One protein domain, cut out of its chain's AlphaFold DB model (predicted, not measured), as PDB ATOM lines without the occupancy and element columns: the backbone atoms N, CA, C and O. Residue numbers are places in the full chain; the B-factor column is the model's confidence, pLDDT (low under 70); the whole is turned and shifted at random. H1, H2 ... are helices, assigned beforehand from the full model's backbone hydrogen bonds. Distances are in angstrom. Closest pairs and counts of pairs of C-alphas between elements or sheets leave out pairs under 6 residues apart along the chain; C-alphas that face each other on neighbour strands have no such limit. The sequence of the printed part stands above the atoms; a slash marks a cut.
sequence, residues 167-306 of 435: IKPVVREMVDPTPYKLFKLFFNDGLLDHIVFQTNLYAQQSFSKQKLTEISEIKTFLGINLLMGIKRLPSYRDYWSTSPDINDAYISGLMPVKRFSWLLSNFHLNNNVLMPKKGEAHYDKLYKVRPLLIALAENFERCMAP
ATOM      1  N   ILE A 167     243.760 276.307 142.727       94.94
ATOM      2  CA  ILE A 167     244.636 275.523 143.604       94.94
ATOM      3  C   ILE A 167     245.375 276.461 144.571       94.94
ATOM      4  O   ILE A 167     246.101 277.351 144.124       94.94
ATOM      5  N   LYS A 168     245.225 276.237 145.882       95.25
ATOM      6  CA  LYS A 168     245.871 277.053 146.924       95.25
ATOM      7  C   LYS A 168     247.382 276.773 147.025       95.25
ATOM      8  O   LYS A 168     247.825 275.686 146.624       95.25
ATOM      9  N   PRO A 169     248.179 277.696 147.608       95.00
ATOM     10  CA  PRO A 169     249.637 277.562 147.733       95.00
ATOM     11  C   PRO A 169     250.098 276.214 148.291       95.00
ATOM     12  O   PRO A 169     251.017 275.607 147.755       95.00
ATOM     13  N   VAL A 170     249.376 275.669 149.275       93.94
ATOM     14  CA  VAL A 170     249.720 274.386 149.909       93.94
ATOM     15  C   VAL A 170     249.803 273.196 148.943       93.94
ATOM     16  O   VAL A 170     250.480 272.213 149.231       93.94
ATOM     17  N   VAL A 171     249.113 273.276 147.803       94.88
ATOM     18  CA  VAL A 171     249.184 272.275 146.732       94.88
ATOM     19  C   VAL A 171     250.043 272.782 145.578       94.88
ATOM     20  O   VAL A 171     250.855 272.030 145.051       94.88
ATOM     21  N   ARG A 172     249.896 274.056 145.191       94.56
ATOM     22  CA  ARG A 172     250.626 274.654 144.061       94.56
ATOM     23  C   ARG A 172     252.143 274.659 144.268       94.56
ATOM     24  O   ARG A 172     252.885 274.488 143.308       94.56
ATOM     25  N   GLU A 173     252.585 274.855 145.504       95.75
ATOM     26  CA  GLU A 173     253.996 274.945 145.898       95.75
ATOM     27  C   GLU A 173     254.529 273.607 146.434       95.75
ATOM     28  O   GLU A 173     255.654 273.519 146.927       95.75
ATOM     29  N   MET A 174     253.733 272.536 146.336       95.62
ATOM     30  CA  MET A 174     254.153 271.206 146.755       95.62
ATOM     31  C   MET A 174     255.310 270.709 145.883       95.62
ATOM     32  O   MET A 174     255.186 270.560 144.668       95.62
ATOM     33  N   VAL A 175     256.428 270.375 146.525       95.31
ATOM     34  CA  VAL A 175     257.588 269.786 145.852       95.31
ATOM     35  C   VAL A 175     257.268 268.354 145.421       95.31
ATOM     36  O   VAL A 175     257.015 267.486 146.264       95.31
ATOM     37  N   ASP A 176     257.343 268.106 144.109       93.88
ATOM     38  CA  ASP A 176     257.114 266.798 143.480       93.88
ATOM     39  C   ASP A 176     255.734 266.201 143.858       93.88
ATOM     40  O   ASP A 176     255.649 265.289 144.687       93.88
ATOM     41  N   PRO A 177     254.625 266.753 143.324       93.94
ATOM     42  CA  PRO A 177     253.263 266.403 143.726       93.94
ATOM     43  C   PRO A 177     252.834 265.039 143.164       93.94
ATOM     44  O   PRO A 177     252.073 264.938 142.202       93.94
ATOM     45  N   THR A 178     253.316 263.959 143.775       96.81
ATOM     46  CA  THR A 178     252.895 262.599 143.424       96.81
ATOM     47  C   THR A 178     251.452 262.330 143.875       96.81
ATOM     48  O   THR A 178     250.994 262.921 144.862       96.81
ATOM     49  N   PRO A 179     250.730 261.381 143.243       95.25
ATOM     50  CA  PRO A 179     249.381 261.002 143.676       95.25
ATOM     51  C   PRO A 179     249.291 260.648 145.170       95.25
ATOM     52  O   PRO A 179     248.318 260.998 145.834       95.25
ATOM     53  N   TYR A 180     250.332 260.020 145.726       94.88
ATOM     54  CA  TYR A 180     250.398 259.696 147.152       94.88
ATOM     55  C   TYR A 180     250.514 260.940 148.046       94.88
ATOM     56  O   TYR A 180     249.832 261.024 149.067       94.88
ATOM     57  N   LYS A 181     251.339 261.929 147.668       95.44
ATOM     58  CA  LYS A 181     251.449 263.183 148.434       95.44
ATOM     59  C   LYS A 181     250.145 263.976 148.399       95.44
ATOM     60  O   LYS A 181     249.744 264.512 149.428       95.44
ATOM     61  N   LEU A 182     249.452 263.982 147.258       95.69
ATOM     62  CA  LEU A 182     248.127 264.593 147.139       95.69
ATOM     63  C   LEU A 182     247.090 263.866 148.007       95.69
ATOM     64  O   LEU A 182     246.351 264.514 148.740       95.69
ATOM     65  N   PHE A 183     247.077 262.530 148.009       95.38
ATOM     66  CA  PHE A 183     246.209 261.744 148.895       95.38
ATOM     67  C   PHE A 183     246.450 262.068 150.379       95.38
ATOM     68  O   PHE A 183     245.503 262.247 151.147       95.38
ATOM     69  N   LYS A 184     247.718 262.221 150.777       94.69
ATOM     70  CA  LYS A 184     248.111 262.590 152.143       94.69
ATOM     71  C   LYS A 184     247.647 263.978 152.592       94.69
ATOM     72  O   LYS A 184     247.681 264.247 153.790       94.69
ATOM     73  N   LEU A 185     247.201 264.850 151.686       94.94
ATOM     74  CA  LEU A 185     246.550 266.100 152.081       94.94
ATOM     75  C   LEU A 185     245.204 265.847 152.764       94.94
ATOM     76  O   LEU A 185     244.832 266.632 153.627       94.94
ATOM     77  N   PHE A 186     244.513 264.764 152.399       94.56
ATOM     78  CA  PHE A 186     243.202 264.381 152.931       94.56
ATOM     79  C   PHE A 186     243.312 263.303 154.015       94.56
ATOM     80  O   PHE A 186     242.587 263.340 155.001       94.56
ATOM     81  N   PHE A 187     244.266 262.380 153.864       94.56
ATOM     82  CA  PHE A 187     244.634 261.379 154.869       94.56
ATOM     83  C   PHE A 187     246.030 261.678 155.423       94.56
ATOM     84  O   PHE A 187     247.006 260.981 155.127       94.56
ATOM     85  N   ASN A 188     246.130 262.766 156.189       89.88
ATOM     86  CA  ASN A 188     247.384 263.187 156.812       89.88
ATOM     87  C   ASN A 188     247.811 262.227 157.943       89.88
ATOM     88  O   ASN A 188     247.035 261.381 158.391       89.88
ATOM     89  N   ASP A 189     249.058 262.348 158.410       88.06
ATOM     90  CA  ASP A 189     249.585 261.426 159.428       88.06
ATOM     91  C   ASP A 189     248.811 261.527 160.756       88.06
ATOM     92  O   ASP A 189     248.563 260.506 161.388       88.06
ATOM     93  N   GLY A 190     248.330 262.719 161.129       87.44
ATOM     94  CA  GLY A 190     247.529 262.914 162.341       87.44
ATOM     95  C   GLY A 190     246.203 262.144 162.325       87.44
ATOM     96  O   GLY A 190     245.871 261.476 163.308       87.44
ATOM     97  N   LEU A 191     245.479 262.185 161.200       91.31
ATOM     98  CA  LEU A 191     244.242 261.430 160.992       91.31
ATOM     99  C   LEU A 191     244.511 259.922 160.945       91.31
ATOM    100  O   LEU A 191     243.750 259.147 161.519       91.31
ATOM    101  N   LEU A 192     245.594 259.495 160.293       93.12
ATOM    102  CA  LEU A 192     245.974 258.081 160.244       93.12
ATOM    103  C   LEU A 192     246.329 257.540 161.632       93.12
ATOM    104  O   LEU A 192     245.867 256.460 161.994       93.12
ATOM    105  N   ASP A 193     247.079 258.295 162.432       90.81
ATOM    106  CA  ASP A 193     247.360 257.925 163.818       90.81
ATOM    107  C   ASP A 193     246.083 257.864 164.662       90.81
ATOM    108  O   ASP A 193     245.938 256.986 165.510       90.81
ATOM    109  N   HIS A 194     245.142 258.788 164.433       91.62
ATOM    110  CA  HIS A 194     243.844 258.779 165.109       91.62
ATOM    111  C   HIS A 194     243.043 257.520 164.763       91.62
ATOM    112  O   HIS A 194     242.543 256.854 165.664       91.62
ATOM    113  N   ILE A 195     242.993 257.136 163.484       95.06
ATOM    114  CA  ILE A 195     242.376 255.877 163.035       95.06
ATOM    115  C   ILE A 195     243.019 254.674 163.736       95.06
ATOM    116  O   ILE A 195     242.304 253.811 164.242       95.06
ATOM    117  N   VAL A 196     244.355 254.612 163.783       93.81
ATOM    118  CA  VAL A 196     245.090 253.523 164.451       93.81
ATOM    119  C   VAL A 196     244.708 253.446 165.927       93.81
ATOM    120  O   VAL A 196     244.342 252.375 166.410       93.81
ATOM    121  N   PHE A 197     244.760 254.578 166.632       91.88
ATOM    122  CA  PHE A 197     244.432 254.650 168.051       91.88
ATOM    123  C   PHE A 197     242.995 254.193 168.323       91.88
ATOM    124  O   PHE A 197     242.787 253.307 169.147       91.88
ATOM    125  N   GLN A 198     242.012 254.733 167.597       94.19
ATOM    126  CA  GLN A 198     240.597 254.417 167.812       94.19
ATOM    127  C   GLN A 198     240.253 252.972 167.423       94.19
ATOM    128  O   GLN A 198     239.486 252.313 168.120       94.19
ATOM    129  N   THR A 199     240.866 252.443 166.362       94.31
ATOM    130  CA  THR A 199     240.729 251.029 165.964       94.31
ATOM    131  C   THR A 199     241.268 250.090 167.046       94.31
ATOM    132  O   THR A 199     240.624 249.101 167.394       94.31
ATOM    133  N   ASN A 200     242.430 250.409 167.624       90.75
ATOM    134  CA  ASN A 200     243.012 249.626 168.715       90.75
ATOM    135  C   ASN A 200     242.204 249.732 170.008       90.75
ATOM    136  O   ASN A 200     241.995 248.719 170.674       90.75
ATOM    137  N   LEU A 201     241.719 250.929 170.340       89.19
ATOM    138  CA  LEU A 201     240.849 251.150 171.489       89.19
ATOM    139  C   LEU A 201     239.573 250.308 171.381       89.19
ATOM    140  O   LEU A 201     239.238 249.583 172.314       89.19
ATOM    141  N   TYR A 202     238.907 250.332 170.223       90.31
ATOM    142  CA  TYR A 202     237.718 249.515 169.991       90.31
ATOM    143  C   TYR A 202     238.000 248.011 170.093       90.31
ATOM    144  O   TYR A 202     237.208 247.267 170.676       90.31
ATOM    145  N   ALA A 203     239.139 247.552 169.568       87.75
ATOM    146  CA  ALA A 203     239.532 246.152 169.672       87.75
ATOM    147  C   ALA A 203     239.677 245.702 171.138       87.75
ATOM    148  O   ALA A 203     239.251 244.598 171.478       87.75
ATOM    149  N   GLN A 204     240.230 246.555 172.008       85.38
ATOM    150  CA  GLN A 204     240.321 246.282 173.446       85.38
ATOM    151  C   GLN A 204     238.940 246.280 174.115       85.38
ATOM    152  O   GLN A 204     238.617 245.344 174.839       85.38
ATOM    153  N   GLN A 205     238.095 247.266 173.800       85.19
ATOM    154  CA  GLN A 205     236.713 247.351 174.296       85.19
ATOM    155  C   GLN A 205     235.864 246.132 173.908       85.19
ATOM    156  O   GLN A 205     234.993 245.712 174.660       85.19
ATOM    157  N   SER A 206     236.139 245.547 172.742       82.62
ATOM    158  CA  SER A 206     235.451 244.357 172.230       82.62
ATOM    159  C   SER A 206     236.107 243.042 172.675       82.62
ATOM    160  O   SER A 206     235.783 241.984 172.138       82.62
ATOM    161  N   PHE A 207     237.062 243.092 173.615       79.12
ATOM    162  CA  PHE A 207     237.822 241.941 174.122       79.12
ATOM    163  C   PHE A 207     238.499 241.101 173.020       79.12
ATOM    164  O   PHE A 207     238.682 239.884 173.146       79.12
ATOM    165  N   SER A 208     238.894 241.740 171.914       77.50
ATOM    166  CA  SER A 208     239.586 241.071 170.815       77.50
ATOM    167  C   SER A 208     241.007 240.691 171.233       77.50
ATOM    168  O   SER A 208     241.843 241.544 171.510       77.50
ATOM    169  N   LYS A 209     241.322 239.393 171.173       77.56
ATOM    170  CA  LYS A 209     242.662 238.842 171.464       77.56
ATOM    171  C   LYS A 209     243.672 239.005 170.315       77.56
ATOM    172  O   LYS A 209     244.760 238.438 170.363       77.56
ATOM    173  N   GLN A 210     243.296 239.697 169.241       79.38
ATOM    174  CA  GLN A 210     244.149 239.894 168.067       79.38
ATOM    175  C   GLN A 210     245.223 240.957 168.309       79.38
ATOM    176  O   GLN A 210     245.036 241.877 169.104       79.38
ATOM    177  N   LYS A 211     246.333 240.860 167.564       83.75
ATOM    178  CA  LYS A 211     247.396 241.874 167.581       83.75
ATOM    179  C   LYS A 211     246.814 243.247 167.214       83.75
ATOM    180  O   LYS A 211     246.109 243.375 166.205       83.75
ATOM    181  N   LEU A 212     247.170 244.267 167.995       88.62
ATOM    182  CA  LEU A 212     246.890 245.669 167.686       88.62
ATOM    183  C   LEU A 212     247.411 246.043 166.286       88.62
ATOM    184  O   LEU A 212     248.402 245.485 165.812       88.62
ATOM    185  N   THR A 213     246.709 246.946 165.607       90.62
ATOM    186  CA  THR A 213     247.106 247.472 164.298       90.62
ATOM    187  C   THR A 213     248.121 248.596 164.432       90.62
ATOM    188  O   THR A 213     248.161 249.316 165.430       90.62
ATOM    189  N   GLU A 214     248.903 248.781 163.377       92.06
ATOM    190  CA  GLU A 214     249.874 249.864 163.234       92.06
ATOM    191  C   GLU A 214     249.547 250.719 161.996       92.06
ATOM    192  O   GLU A 214     248.717 250.353 161.156       92.06
ATOM    193  N   ILE A 215     250.212 251.870 161.858       94.75
ATOM    194  CA  ILE A 215     249.965 252.816 160.757       94.75
ATOM    195  C   ILE A 215     250.222 252.206 159.370       94.75
ATOM    196  O   ILE A 215     249.520 252.524 158.409       94.75
ATOM    197  N   SER A 216     251.211 251.318 159.249       96.50
ATOM    198  CA  SER A 216     251.550 250.619 158.003       96.50
ATOM    199  C   SER A 216     250.421 249.690 157.547       96.50
ATOM    200  O   SER A 216     250.073 249.681 156.365       96.50
ATOM    201  N   GLU A 217     249.797 248.966 158.479       97.19
ATOM    202  CA  GLU A 217     248.649 248.101 158.196       97.19
ATOM    203  C   GLU A 217     247.420 248.910 157.783       97.19
ATOM    204  O   GLU A 217     246.784 248.559 156.792       97.19
ATOM    205  N   ILE A 218     247.123 250.031 158.456       98.06
ATOM    206  CA  ILE A 218     246.014 250.916 158.060       98.06
ATOM    207  C   ILE A 218     246.244 251.499 156.661       98.06
ATOM    208  O   ILE A 218     245.334 251.477 155.833       98.06
ATOM    209  N   LYS A 219     247.461 251.958 156.344       97.75
ATOM    210  CA  LYS A 219     247.803 252.429 154.988       97.75
ATOM    211  C   LYS A 219     247.612 251.327 153.942       97.75
ATOM    212  O   LYS A 219     247.046 251.588 152.883       97.75
ATOM    213  N   THR A 220     248.035 250.102 154.254       98.19
ATOM    214  CA  THR A 220     247.869 248.936 153.371       98.19
ATOM    215  C   THR A 220     246.392 248.600 153.172       98.19
ATOM    216  O   THR A 220     245.949 248.436 152.040       98.19
ATOM    217  N   PHE A 221     245.604 248.579 154.248       98.38
ATOM    218  CA  PHE A 221     244.160 248.349 154.207       98.38
ATOM    219  C   PHE A 221     243.434 249.393 153.349       98.38
ATOM    220  O   PHE A 221     242.630 249.030 152.489       98.38
ATOM    221  N   LEU A 222     243.741 250.684 153.520       97.75
ATOM    222  CA  LEU A 222     243.187 251.753 152.682       97.75
ATOM    223  C   LEU A 222     243.600 251.588 151.210       97.75
ATOM    224  O   LEU A 222     242.760 251.709 150.321       97.75
ATOM    225  N   GLY A 223     244.866 251.248 150.951       97.69
ATOM    226  CA  GLY A 223     245.374 250.975 149.604       97.69
ATOM    227  C   GLY A 223     244.657 249.810 148.916       97.69
ATOM    228  O   GLY A 223     244.254 249.937 147.762       97.69
ATOM    229  N   ILE A 224     244.422 248.708 149.635       98.38
ATOM    230  CA  ILE A 224     243.643 247.567 149.134       98.38
ATOM    231  C   ILE A 224     242.213 248.008 148.793       98.38
ATOM    232  O   ILE A 224     241.736 247.711 147.703       98.38
ATOM    233  N   ASN A 225     241.541 248.777 149.659       97.56
ATOM    234  CA  ASN A 225     240.187 249.276 149.382       97.56
ATOM    235  C   ASN A 225     240.118 250.171 148.130       97.56
ATOM    236  O   ASN A 225     239.178 250.051 147.344       97.56
ATOM    237  N   LEU A 226     241.125 251.021 147.900       96.44
ATOM    238  CA  LEU A 226     241.225 251.815 146.671       96.44
ATOM    239  C   LEU A 226     241.383 250.922 145.430       96.44
ATOM    240  O   LEU A 226     240.692 251.131 144.432       96.44
ATOM    241  N   LEU A 227     242.238 249.897 145.501       96.56
ATOM    242  CA  LEU A 227     242.459 248.954 144.400       96.56
ATOM    243  C   LEU A 227     241.215 248.124 144.079       96.56
ATOM    244  O   LEU A 227     240.868 247.995 142.908       96.56
ATOM    245  N   MET A 228     240.507 247.628 145.094       96.81
ATOM    246  CA  MET A 228     239.240 246.905 144.913       96.81
ATOM    247  C   MET A 228     238.152 247.791 144.291       96.81
ATOM    248  O   MET A 228     237.242 247.296 143.631       96.81
ATOM    249  N   GLY A 229     238.244 249.115 144.455       95.12
ATOM    250  CA  GLY A 229     237.378 250.069 143.765       95.12
ATOM    251  C   GLY A 229     237.593 250.102 142.247       95.12
ATOM    252  O   GLY A 229     236.628 250.361 141.520       95.12
ATOM    253  N   ILE A 230     238.821 249.816 141.795       95.38
ATOM    254  CA  ILE A 230     239.258 249.792 140.391       95.38
ATOM    255  C   ILE A 230     239.070 248.392 139.794       95.38
ATOM    256  O   ILE A 230     238.381 248.235 138.788       95.38
ATOM    257  N   LYS A 231     239.657 247.366 140.417       94.62
ATOM    258  CA  LYS A 231     239.563 245.968 139.987       94.62
ATOM    259  C   LYS A 231     238.468 245.274 140.784       94.62
ATOM    260  O   LYS A 231     238.779 244.608 141.751       94.62
ATOM    261  N   ARG A 232     237.202 245.437 140.406       95.50
ATOM    262  CA  ARG A 232     236.068 244.892 141.172       95.50
ATOM    263  C   ARG A 232     235.842 243.404 140.895       95.50
ATOM    264  O   ARG A 232     235.492 243.044 139.775       95.50
ATOM    265  N   LEU A 233     235.979 242.570 141.926       95.56
ATOM    266  CA  LEU A 233     235.486 241.186 141.960       95.56
ATOM    267  C   LEU A 233     234.118 241.095 142.665       95.56
ATOM    268  O   LEU A 233     233.773 242.029 143.399       95.56
ATOM    269  N   PRO A 234     233.339 240.012 142.452       94.56
ATOM    270  CA  PRO A 234     232.014 239.850 143.057       94.56
ATOM    271  C   PRO A 234     232.025 239.959 144.586       94.56
ATOM    272  O   PRO A 234     231.238 240.713 145.150       94.56
ATOM    273  N   SER A 235     232.965 239.281 145.249       95.25
ATOM    274  CA  SER A 235     233.180 239.355 146.693       95.25
ATOM    275  C   SER A 235     234.575 239.872 147.024       95.25
ATOM    276  O   SER A 235     235.555 239.570 146.344       95.25
ATOM    277  N   TYR A 236     234.719 240.584 148.148       95.94
ATOM    278  CA  TYR A 236     236.056 240.933 148.638       95.94
ATOM    279  C   TYR A 236     236.876 239.687 148.997       95.94
ATOM    280  O   TYR A 236     238.093 239.757 149.032       95.94
ATOM    281  N   ARG A 237     236.265 238.529 149.271       97.31
ATOM    282  CA  ARG A 237     237.037 237.312 149.565       97.31
ATOM    283  C   ARG A 237     237.667 236.701 148.316       97.31
ATOM    284  O   ARG A 237     238.680 236.016 148.442       97.31
ATOM    285  N   ASP A 238     237.129 237.006 147.139       97.81
ATOM    286  CA  ASP A 238     237.577 236.445 145.864       97.81
ATOM    287  C   ASP A 238     239.016 236.851 145.529       97.81
ATOM    288  O   ASP A 238     239.776 236.040 145.009       97.81
ATOM    289  N   TYR A 239     239.458 238.045 145.943       98.06
ATOM    290  CA  TYR A 239     240.857 238.463 145.765       98.06
ATOM    291  C   TYR A 239     241.851 237.515 146.457       98.06
ATOM    292  O   TYR A 239     242.993 237.401 146.019       98.06
ATOM    293  N   TRP A 240     241.414 236.808 147.505       98.38
ATOM    294  CA  TRP A 240     242.186 235.803 148.241       98.38
ATOM    295  C   TRP A 240     241.791 234.360 147.900       98.38
ATOM    296  O   TRP A 240     242.161 233.440 148.631       98.38
ATOM    297  N   SER A 241     241.041 234.144 146.816       97.56
ATOM    298  CA  SER A 241     240.674 232.805 146.353       97.56
ATOM    299  C   SER A 241     241.917 231.950 146.102       97.56
ATOM    300  O   SER A 241     242.957 232.456 145.684       97.56
ATOM    301  N   THR A 242     241.816 230.643 146.338       96.50
ATOM    302  CA  THR A 242     242.845 229.674 145.933       96.50
ATOM    303  C   THR A 242     242.745 229.307 144.453       96.50
ATOM    304  O   THR A 242     243.672 228.702 143.917       96.50
ATOM    305  N   SER A 243     241.636 229.658 143.790       96.62
ATOM    306  CA  SER A 243     241.427 229.401 142.367       96.62
ATOM    307  C   SER A 243     242.249 230.384 141.522       96.62
ATOM    308  O   SER A 243     242.064 231.595 141.683       96.62
ATOM    309  N   PRO A 244     243.150 229.922 140.631       94.94
ATOM    310  CA  PRO A 244     244.065 230.803 139.895       94.94
ATOM    311  C   PRO A 244     243.394 231.821 138.961       94.94
ATOM    312  O   PRO A 244     243.984 232.849 138.652       94.94
ATOM    313  N   ASP A 245     242.183 231.530 138.493       95.25
ATOM    314  CA  ASP A 245     241.368 232.376 137.615       95.25
ATOM    315  C   ASP A 245     240.653 233.519 138.355       95.25
ATOM    316  O   ASP A 245     240.279 234.513 137.734       95.25
ATOM    317  N   ILE A 246     240.493 233.399 139.676       95.25
ATOM    318  CA  ILE A 246     239.834 234.398 140.532       95.25
ATOM    319  C   ILE A 246     240.857 235.155 141.394       95.25
ATOM    320  O   ILE A 246     240.694 236.351 141.643       95.25
ATOM    321  N   ASN A 247     241.912 234.468 141.844       97.12
ATOM    322  CA  ASN A 247     242.924 235.013 142.743       97.12
ATOM    323  C   ASN A 247     243.543 236.317 142.216       97.12
ATOM    324  O   ASN A 247     243.899 236.446 141.042       97.12
ATOM    325  N   ASP A 248     243.770 237.267 143.123       97.38
ATOM    326  CA  ASP A 248     244.626 238.415 142.867       97.38
ATOM    327  C   ASP A 248     245.918 238.286 143.679       97.38
ATOM    328  O   ASP A 248     245.953 238.625 144.862       97.38
ATOM    329  N   ALA A 249     246.994 237.813 143.047       96.56
ATOM    330  CA  ALA A 249     248.277 237.591 143.716       96.56
ATOM    331  C   ALA A 249     248.888 238.877 144.302       96.56
ATOM    332  O   ALA A 249     249.619 238.821 145.291       96.56
ATOM    333  N   TYR A 250     248.578 240.041 143.721       97.00
ATOM    334  CA  TYR A 250     249.074 241.322 144.209       97.00
ATOM    335  C   TYR A 250     248.343 241.726 145.491       97.00
ATOM    336  O   TYR A 250     248.987 241.953 146.509       97.00
ATOM    337  N   ILE A 251     247.007 241.746 145.489       97.31
ATOM    338  CA  ILE A 251     246.207 242.084 146.677       97.31
ATOM    339  C   ILE A 251     246.391 241.039 147.775       97.31
ATOM    340  O   ILE A 251     246.629 241.395 148.932       97.31
ATOM    341  N   SER A 252     246.316 239.754 147.425       97.31
ATOM    342  CA  SER A 252     246.407 238.684 148.416       97.31
ATOM    343  C   SER A 252     247.779 238.605 149.089       97.31
ATOM    344  O   SER A 252     247.850 238.245 150.265       97.31
ATOM    345  N   GLY A 253     248.848 239.010 148.393       97.44
ATOM    346  CA  GLY A 253     250.195 239.118 148.951       97.44
ATOM    347  C   GLY A 253     250.427 240.314 149.886       97.44
ATOM    348  O   GLY A 253     251.355 240.264 150.690       97.44
ATOM    349  N   LEU A 254     249.603 241.371 149.831       98.00
ATOM    350  CA  LEU A 254     249.779 242.570 150.671       98.00
ATOM    351  C   LEU A 254     249.305 242.368 152.117       98.00
ATOM    352  O   LEU A 254     249.877 242.938 153.044       98.00
ATOM    353  N   MET A 255     248.234 241.600 152.319       97.88
ATOM    354  CA  MET A 255     247.643 241.361 153.638       97.88
ATOM    355  C   MET A 255     246.834 240.060 153.627       97.88
ATOM    356  O   MET A 255     246.034 239.879 152.717       97.88
ATOM    357  N   PRO A 256     246.940 239.173 154.635       97.19
ATOM    358  CA  PRO A 256     246.102 237.974 154.703       97.19
ATOM    359  C   PRO A 256     244.605 238.297 154.843       97.19
ATOM    360  O   PRO A 256     244.236 239.175 155.624       97.19
ATOM    361  N   VAL A 257     243.727 237.510 154.203       97.69
ATOM    362  CA  VAL A 257     242.259 237.720 154.224       97.69
ATOM    363  C   VAL A 257     241.676 237.827 155.635       97.69
ATOM    364  O   VAL A 257     240.804 238.653 155.889       97.69
ATOM    365  N   LYS A 258     242.183 237.029 156.585       96.56
ATOM    366  CA  LYS A 258     241.736 237.067 157.986       96.56
ATOM    367  C   LYS A 258     242.080 238.399 158.651       96.56
ATOM    368  O   LYS A 258     241.270 238.918 159.411       96.56
ATOM    369  N   ARG A 259     243.253 238.965 158.347       96.81
ATOM    370  CA  ARG A 259     243.673 240.266 158.879       96.81
ATOM    371  C   ARG A 259     242.904 241.404 158.218       96.81
ATOM    372  O   ARG A 259     242.431 242.283 158.929       96.81
ATOM    373  N   PHE A 260     242.697 241.333 156.902       98.00
ATOM    374  CA  PHE A 260     241.847 242.283 156.185       98.00
ATOM    375  C   PHE A 260     240.420 242.290 156.749       98.00
ATOM    376  O   PHE A 260     239.899 243.347 157.089       98.00
ATOM    377  N   SER A 261     239.814 241.110 156.928       96.62
ATOM    378  CA  SER A 261     238.482 240.968 157.525       96.62
ATOM    379  C   SER A 261     238.437 241.484 158.963       96.62
ATOM    380  O   SER A 261     237.448 242.096 159.347       96.62
ATOM    381  N   TRP A 262     239.490 241.265 159.756       95.94
ATOM    382  CA  TRP A 262     239.560 241.805 161.114       95.94
ATOM    383  C   TRP A 262     239.579 243.335 161.111       95.94
ATOM    384  O   TRP A 262     238.801 243.945 161.840       95.94
ATOM    385  N   LEU A 263     240.407 243.959 160.263       97.56
ATOM    386  CA  LEU A 263     240.434 245.417 160.116       97.56
ATOM    387  C   LEU A 263     239.094 245.950 159.616       97.56
ATOM    388  O   LEU A 263     238.595 246.922 160.166       97.56
ATOM    389  N   LEU A 264     238.475 245.283 158.641       96.00
ATOM    390  CA  LEU A 264     237.161 245.656 158.121       96.00
ATOM    391  C   LEU A 264     236.088 245.703 159.222       96.00
ATOM    392  O   LEU A 264     235.253 246.602 159.210       96.00
ATOM    393  N   SER A 265     236.128 244.774 160.182       93.31
ATOM    394  CA  SER A 265     235.186 244.724 161.309       93.31
ATOM    395  C   SER A 265     235.551 245.638 162.486       93.31
ATOM    396  O   SER A 265     234.681 245.944 163.292       93.31
ATOM    397  N   ASN A 266     236.814 246.061 162.615       93.81
ATOM    398  CA  ASN A 266     237.299 246.828 163.773       93.81
ATOM    399  C   ASN A 266     237.690 248.272 163.443       93.81
ATOM    400  O   ASN A 266     237.999 249.022 164.362       93.81
ATOM    401  N   PHE A 267     237.681 248.687 162.175       96.69
ATOM    402  CA  PHE A 267     238.041 250.047 161.774       96.69
ATOM    403  C   PHE A 267     237.157 251.078 162.489       96.69
ATOM    404  O   PHE A 267     235.948 251.124 162.262       96.69
ATOM    405  N   HIS A 268     237.761 251.915 163.336       95.44
ATOM    406  CA  HIS A 268     237.057 252.919 164.135       95.44
ATOM    407  C   HIS A 268     237.711 254.293 164.024       95.44
ATOM    408  O   HIS A 268     238.916 254.431 163.815       95.44
ATOM    409  N   LEU A 269     236.881 255.325 164.178       95.75
ATOM    410  CA  LEU A 269     237.276 256.732 164.111       95.75
ATOM    411  C   LEU A 269     236.938 257.496 165.392       95.75
ATOM    412  O   LEU A 269     237.282 258.669 165.487       95.75
ATOM    413  N   ASN A 270     236.253 256.886 166.358       93.69
ATOM    414  CA  ASN A 270     235.849 257.558 167.586       93.69
ATOM    415  C   ASN A 270     235.693 256.569 168.746       93.69
ATOM    416  O   ASN A 270     235.525 255.370 168.512       93.69
ATOM    417  N   ASN A 271     235.719 257.084 169.975       89.69
ATOM    418  CA  ASN A 271     235.572 256.273 171.177       89.69
ATOM    419  C   ASN A 271     234.085 256.048 171.474       89.69
ATOM    420  O   ASN A 271     233.377 256.972 171.862       89.69
ATOM    421  N   ASN A 272     233.620 254.806 171.347       86.44
ATOM    422  CA  ASN A 272     232.212 254.469 171.554       86.44
ATOM    423  C   ASN A 272     231.717 254.760 172.984       86.44
ATOM    424  O   ASN A 272     230.535 255.047 173.154       86.44
ATOM    425  N   VAL A 273     232.599 254.739 173.991       87.62
ATOM    426  CA  VAL A 273     232.246 255.036 175.397       87.62
ATOM    427  C   VAL A 273     231.853 256.501 175.587       87.62
ATOM    428  O   VAL A 273     231.043 256.819 176.449       87.62
ATOM    429  N   LEU A 274     232.400 257.396 174.761       88.75
ATOM    430  CA  LEU A 274     232.151 258.835 174.836       88.75
ATOM    431  C   LEU A 274     231.014 259.288 173.912       88.75
ATOM    432  O   LEU A 274     230.811 260.489 173.746       88.75
ATOM    433  N   MET A 275     230.303 258.359 173.266       89.62
ATOM    434  CA  MET A 275     229.203 258.692 172.367       89.62
ATOM    435  C   MET A 275     227.974 259.117 173.185       89.62
ATOM    436  O   MET A 275     227.421 258.275 173.898       89.62
ATOM    437  N   PRO A 276     227.495 260.370 173.053       90.69
ATOM    438  CA  PRO A 276     226.280 260.793 173.737       90.69
ATOM    439  C   PRO A 276     225.088 259.942 173.303       90.69
ATOM    440  O   PRO A 276     224.993 259.511 172.145       90.69
ATOM    441  N   LYS A 277     224.150 259.702 174.217       91.69
ATOM    442  CA  LYS A 277     222.918 258.968 173.917       91.69
ATOM    443  C   LYS A 277     221.902 259.882 173.244       91.69
ATOM    444  O   LYS A 277     221.932 261.106 173.357       91.69
ATOM    445  N   LYS A 278     220.954 259.274 172.530       88.94
ATOM    446  CA  LYS A 278     219.850 260.022 171.923       88.94
ATOM    447  C   LYS A 278     219.080 260.771 173.019       88.94
ATOM    448  O   LYS A 278     218.592 260.140 173.950       88.94
ATOM    449  N   GLY A 279     218.939 262.085 172.858       87.38
ATOM    450  CA  GLY A 279     218.281 262.971 173.824       87.38
ATOM    451  C   GLY A 279     219.245 263.709 174.756       87.38
ATOM    452  O   GLY A 279     218.823 264.648 175.422       87.38
ATOM    453  N   GLU A 280     220.528 263.340 174.777       88.88
ATOM    454  CA  GLU A 280     221.559 264.093 175.494       88.88
ATOM    455  C   GLU A 280     222.059 265.281 174.661       88.88
ATOM    456  O   GLU A 280     221.969 265.299 173.425       88.88
ATOM    457  N   ALA A 281     222.613 266.283 175.352       85.00
ATOM    458  CA  ALA A 281     223.284 267.399 174.703       85.00
ATOM    459  C   ALA A 281     224.409 266.882 173.792       85.00
ATOM    460  O   ALA A 281     225.111 265.928 174.123       85.00
ATOM    461  N   HIS A 282     224.578 267.521 172.632       85.31
ATOM    462  CA  HIS A 282     225.596 267.161 171.636       85.31
ATOM    463  C   HIS A 282     225.439 265.770 170.990       85.31
ATOM    464  O   HIS A 282     226.378 265.286 170.357       85.31
ATOM    465  N   TYR A 283     224.264 265.134 171.079       90.62
ATOM    466  CA  TYR A 283     223.983 263.920 170.312       90.62
ATOM    467  C   TYR A 283     224.157 264.148 168.802       90.62
ATOM    468  O   TYR A 283     223.454 264.949 168.186       90.62
ATOM    469  N   ASP A 284     225.063 263.383 168.192       90.75
ATOM    470  CA  ASP A 284     225.371 263.445 166.766       90.75
ATOM    471  C   ASP A 284     225.177 262.072 166.113       90.75
ATOM    472  O   ASP A 284     225.897 261.114 166.397       90.75
ATOM    473  N   LYS A 285     224.244 261.976 165.158       93.62
ATOM    474  CA  LYS A 285     224.002 260.730 164.405       93.62
ATOM    475  C   LYS A 285     225.211 260.284 163.572       93.62
ATOM    476  O   LYS A 285     225.258 259.128 163.155       93.62
ATOM    477  N   LEU A 286     226.163 261.179 163.308       95.25
ATOM    478  CA  LEU A 286     227.397 260.908 162.570       95.25
ATOM    479  C   LEU A 286     228.622 260.783 163.487       95.25
ATOM    480  O   LEU A 286     229.735 260.695 162.975       95.25
ATOM    481  N   TYR A 287     228.442 260.718 164.813       95.38
ATOM    482  CA  TYR A 287     229.527 260.685 165.804       95.38
ATOM    483  C   TYR A 287     230.654 259.707 165.444       95.38
ATOM    484  O   TYR A 287     231.832 260.070 165.461       95.38
ATOM    485  N   LYS A 288     230.288 258.476 165.047       95.12
ATOM    486  CA  LYS A 288     231.238 257.404 164.706       95.12
ATOM    487  C   LYS A 288     232.154 257.750 163.524       95.12
ATOM    488  O   LYS A 288     233.213 257.153 163.416       95.12
ATOM    489  N   VAL A 289     231.783 258.690 162.649       96.31
ATOM    490  CA  VAL A 289     232.580 259.109 161.477       96.31
ATOM    491  C   VAL A 289     232.981 260.586 161.508       96.31
ATOM    492  O   VAL A 289     233.756 261.025 160.660       96.31
ATOM    493  N   ARG A 290     232.486 261.358 162.483       95.06
ATOM    494  CA  ARG A 290     232.654 262.813 162.562       95.06
ATOM    495  C   ARG A 290     234.112 263.279 162.441       95.06
ATOM    496  O   ARG A 290     234.326 264.213 161.670       95.06
ATOM    497  N   PRO A 291     235.111 262.636 163.082       93.88
ATOM    498  CA  PRO A 291     236.508 263.060 162.950       93.88
ATOM    499  C   PRO A 291     237.023 263.021 161.506       93.88
ATOM    500  O   PRO A 291     237.730 263.929 161.077       93.88
ATOM    501  N   LEU A 292     236.613 262.016 160.724       95.88
ATOM    502  CA  LEU A 292     236.954 261.935 159.304       95.88
ATOM    503  C   LEU A 292     236.263 263.042 158.501       95.88
ATOM    504  O   LEU A 292     236.896 263.664 157.654       95.88
ATOM    505  N   LEU A 293     234.977 263.299 158.760       96.00
ATOM    506  CA  LEU A 293     234.223 264.320 158.025       96.00
ATOM    507  C   LEU A 293     234.807 265.723 158.239       96.00
ATOM    508  O   LEU A 293     234.950 266.462 157.270       96.00
ATOM    509  N   ILE A 294     235.178 266.061 159.480       93.50
ATOM    510  CA  ILE A 294     235.819 267.342 159.818       93.50
ATOM    511  C   ILE A 294     237.155 267.467 159.087       93.50
ATOM    512  O   ILE A 294     237.355 268.424 158.341       93.50
ATOM    513  N   ALA A 295     238.022 266.457 159.210       92.88
ATOM    514  CA  ALA A 295     239.328 266.475 158.562       92.88
ATOM    515  C   ALA A 295     239.213 266.620 157.034       92.88
ATOM    516  O   ALA A 295     239.993 267.344 156.417       92.88
ATOM    517  N   LEU A 296     238.247 265.956 156.395       94.62
ATOM    518  CA  LEU A 296     238.029 266.098 154.954       94.62
ATOM    519  C   LEU A 296     237.514 267.491 154.583       94.62
ATOM    520  O   LEU A 296     238.025 268.071 153.629       94.62
ATOM    521  N   ALA A 297     236.551 268.041 155.329       92.75
ATOM    522  CA  ALA A 297     236.004 269.372 155.072       92.75
ATOM    523  C   ALA A 297     237.084 270.465 155.168       92.75
ATOM    524  O   ALA A 297     237.248 271.250 154.234       92.75
ATOM    525  N   GLU A 298     237.885 270.447 156.236       92.69
ATOM    526  CA  GLU A 298     239.009 271.373 156.424       92.69
ATOM    527  C   GLU A 298     240.021 271.266 155.280       92.69
ATOM    528  O   GLU A 298     240.483 272.269 154.733       92.69
ATOM    529  N   ASN A 299     240.363 270.040 154.874       92.94
ATOM    530  CA  ASN A 299     241.335 269.829 153.809       92.94
ATOM    531  C   ASN A 299     240.785 270.185 152.426       92.94
ATOM    532  O   ASN A 299     241.560 270.654 151.588       92.94
ATOM    533  N   PHE A 300     239.481 270.026 152.180       94.88
ATOM    534  CA  PHE A 300     238.871 270.473 150.933       94.88
ATOM    535  C   PHE A 300     239.009 271.986 150.756       94.88
ATOM    536  O   PHE A 300     239.480 272.427 149.704       94.88
ATOM    537  N   GLU A 301     238.722 272.754 151.806       92.62
ATOM    538  CA  GLU A 301     238.880 274.209 151.812       92.62
ATOM    539  C   GLU A 301     240.354 274.643 151.779       92.62
ATOM    540  O   GLU A 301     240.721 275.602 151.093       92.62
ATOM    541  N   ARG A 302     241.231 273.935 152.495       94.62
ATOM    542  CA  ARG A 302     242.669 274.236 152.556       94.62
ATOM    543  C   ARG A 302     243.367 274.047 151.208       94.62
ATOM    544  O   ARG A 302     244.311 274.775 150.913       94.62
ATOM    545  N   CYS A 303     242.929 273.085 150.394       95.44
ATOM    546  CA  CYS A 303     243.611 272.723 149.148       95.44
ATOM    547  C   CYS A 303     243.143 273.520 147.921       95.44
ATOM    548  O   CYS A 303     243.911 273.670 146.965       95.44
ATOM    549  N   MET A 304     241.914 274.043 147.921       95.25
ATOM    550  CA  MET A 304     241.356 274.726 146.754       95.25
ATOM    551  C   MET A 304     240.448 275.886 147.153       95.25
ATOM    552  O   MET A 304     239.531 275.724 147.948       95.25
ATOM    553  N   ALA A 305     240.680 277.051 146.559       95.50
ATOM    554  CA  ALA A 305     239.792 278.195 146.660       95.50
ATOM    555  C   ALA A 305     238.594 278.030 145.696       95.50
ATOM    556  O   ALA A 305     238.786 277.575 144.554       95.50
ATOM    557  N   PRO A 306     237.365 278.389 146.116       95.50
ATOM    558  CA  PRO A 306     236.173 278.299 145.275       95.50
ATOM    559  C   PRO A 306     236.324 279.085 143.963       95.50
ATOM    560  O   PRO A 306     236.844 280.197 143.950       95.50
TER     561      PRO A 306
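What this domain is: This is residues 167 to 306 of the 435 residues of the protein "piggyBac transposable element-derived protein 4-like" of Sitophilus oryzae (UniProt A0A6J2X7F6). Two helices, H3 and H7, run loosely side by side in opposite ways, with short H1 at the last residues of H7 and H2 near H1. H4 and H6 each meet H3 nearly at right angles, H4 with its residues 215 to 219 and H6 at residues 199 to 203 of H3, and short H5 lies near H4. The printed part has 140 residues, with seven named helices, H1 to H7 in order, and no named strand; its class is all helix. It is loose, with a radius of gyration of the C-alphas of 17.8 A and spans of 49 by 44 by 25 A.

How they stand to each other: H1, residues 169 to 172, touches residues 302 to 303 alone of H7, residues 290 to 303; the closest C-alphas, of Val 171 and Cys 303, are 6.1 A apart. H2, residues 179 to 183, is close to H1 but not clearly touching, at 7.8 A between C-alphas 171 and 182. H3, residues 189 to 205, is close to H7 but not clearly touching, at a shallow tilt of 6 degrees, opposite ways; C-alphas 191 and 295 are closest, at 7.5 A. H4, residues 215 to 230, touches H3 about perpendicular, at 80 degrees, with C-alphas 196 and 215 closest at 6.2 A. H5, residues 249 to 254, is close to H4 but not clearly touching, at 6.5 A between C-alphas 224 and 251. H6, residues 257 to 266, only just touches H3, with 3 pairs of C-alphas within 8 A, the closest 199 and 266 at 5.8 A. H2 to H7 have every O i to N i+4 pair within hydrogen-bond range; H1 is too short for one.

Where its parts are: H1 begins at C-alpha 169 (249.637, 277.562, 147.733), and H7, 20.0 A long, ends at C-alpha 303 (243.611, 272.723, 149.148). H3 is 24.2 A long and H4 23.2 A.

The domain as a whole: C-alphas 244 and 281 are farthest apart, at 54.6 A. The links H4 to H5 and H6 to H7 are long. The printed part has no cut, and no printed residue is under 70 in pLDDT.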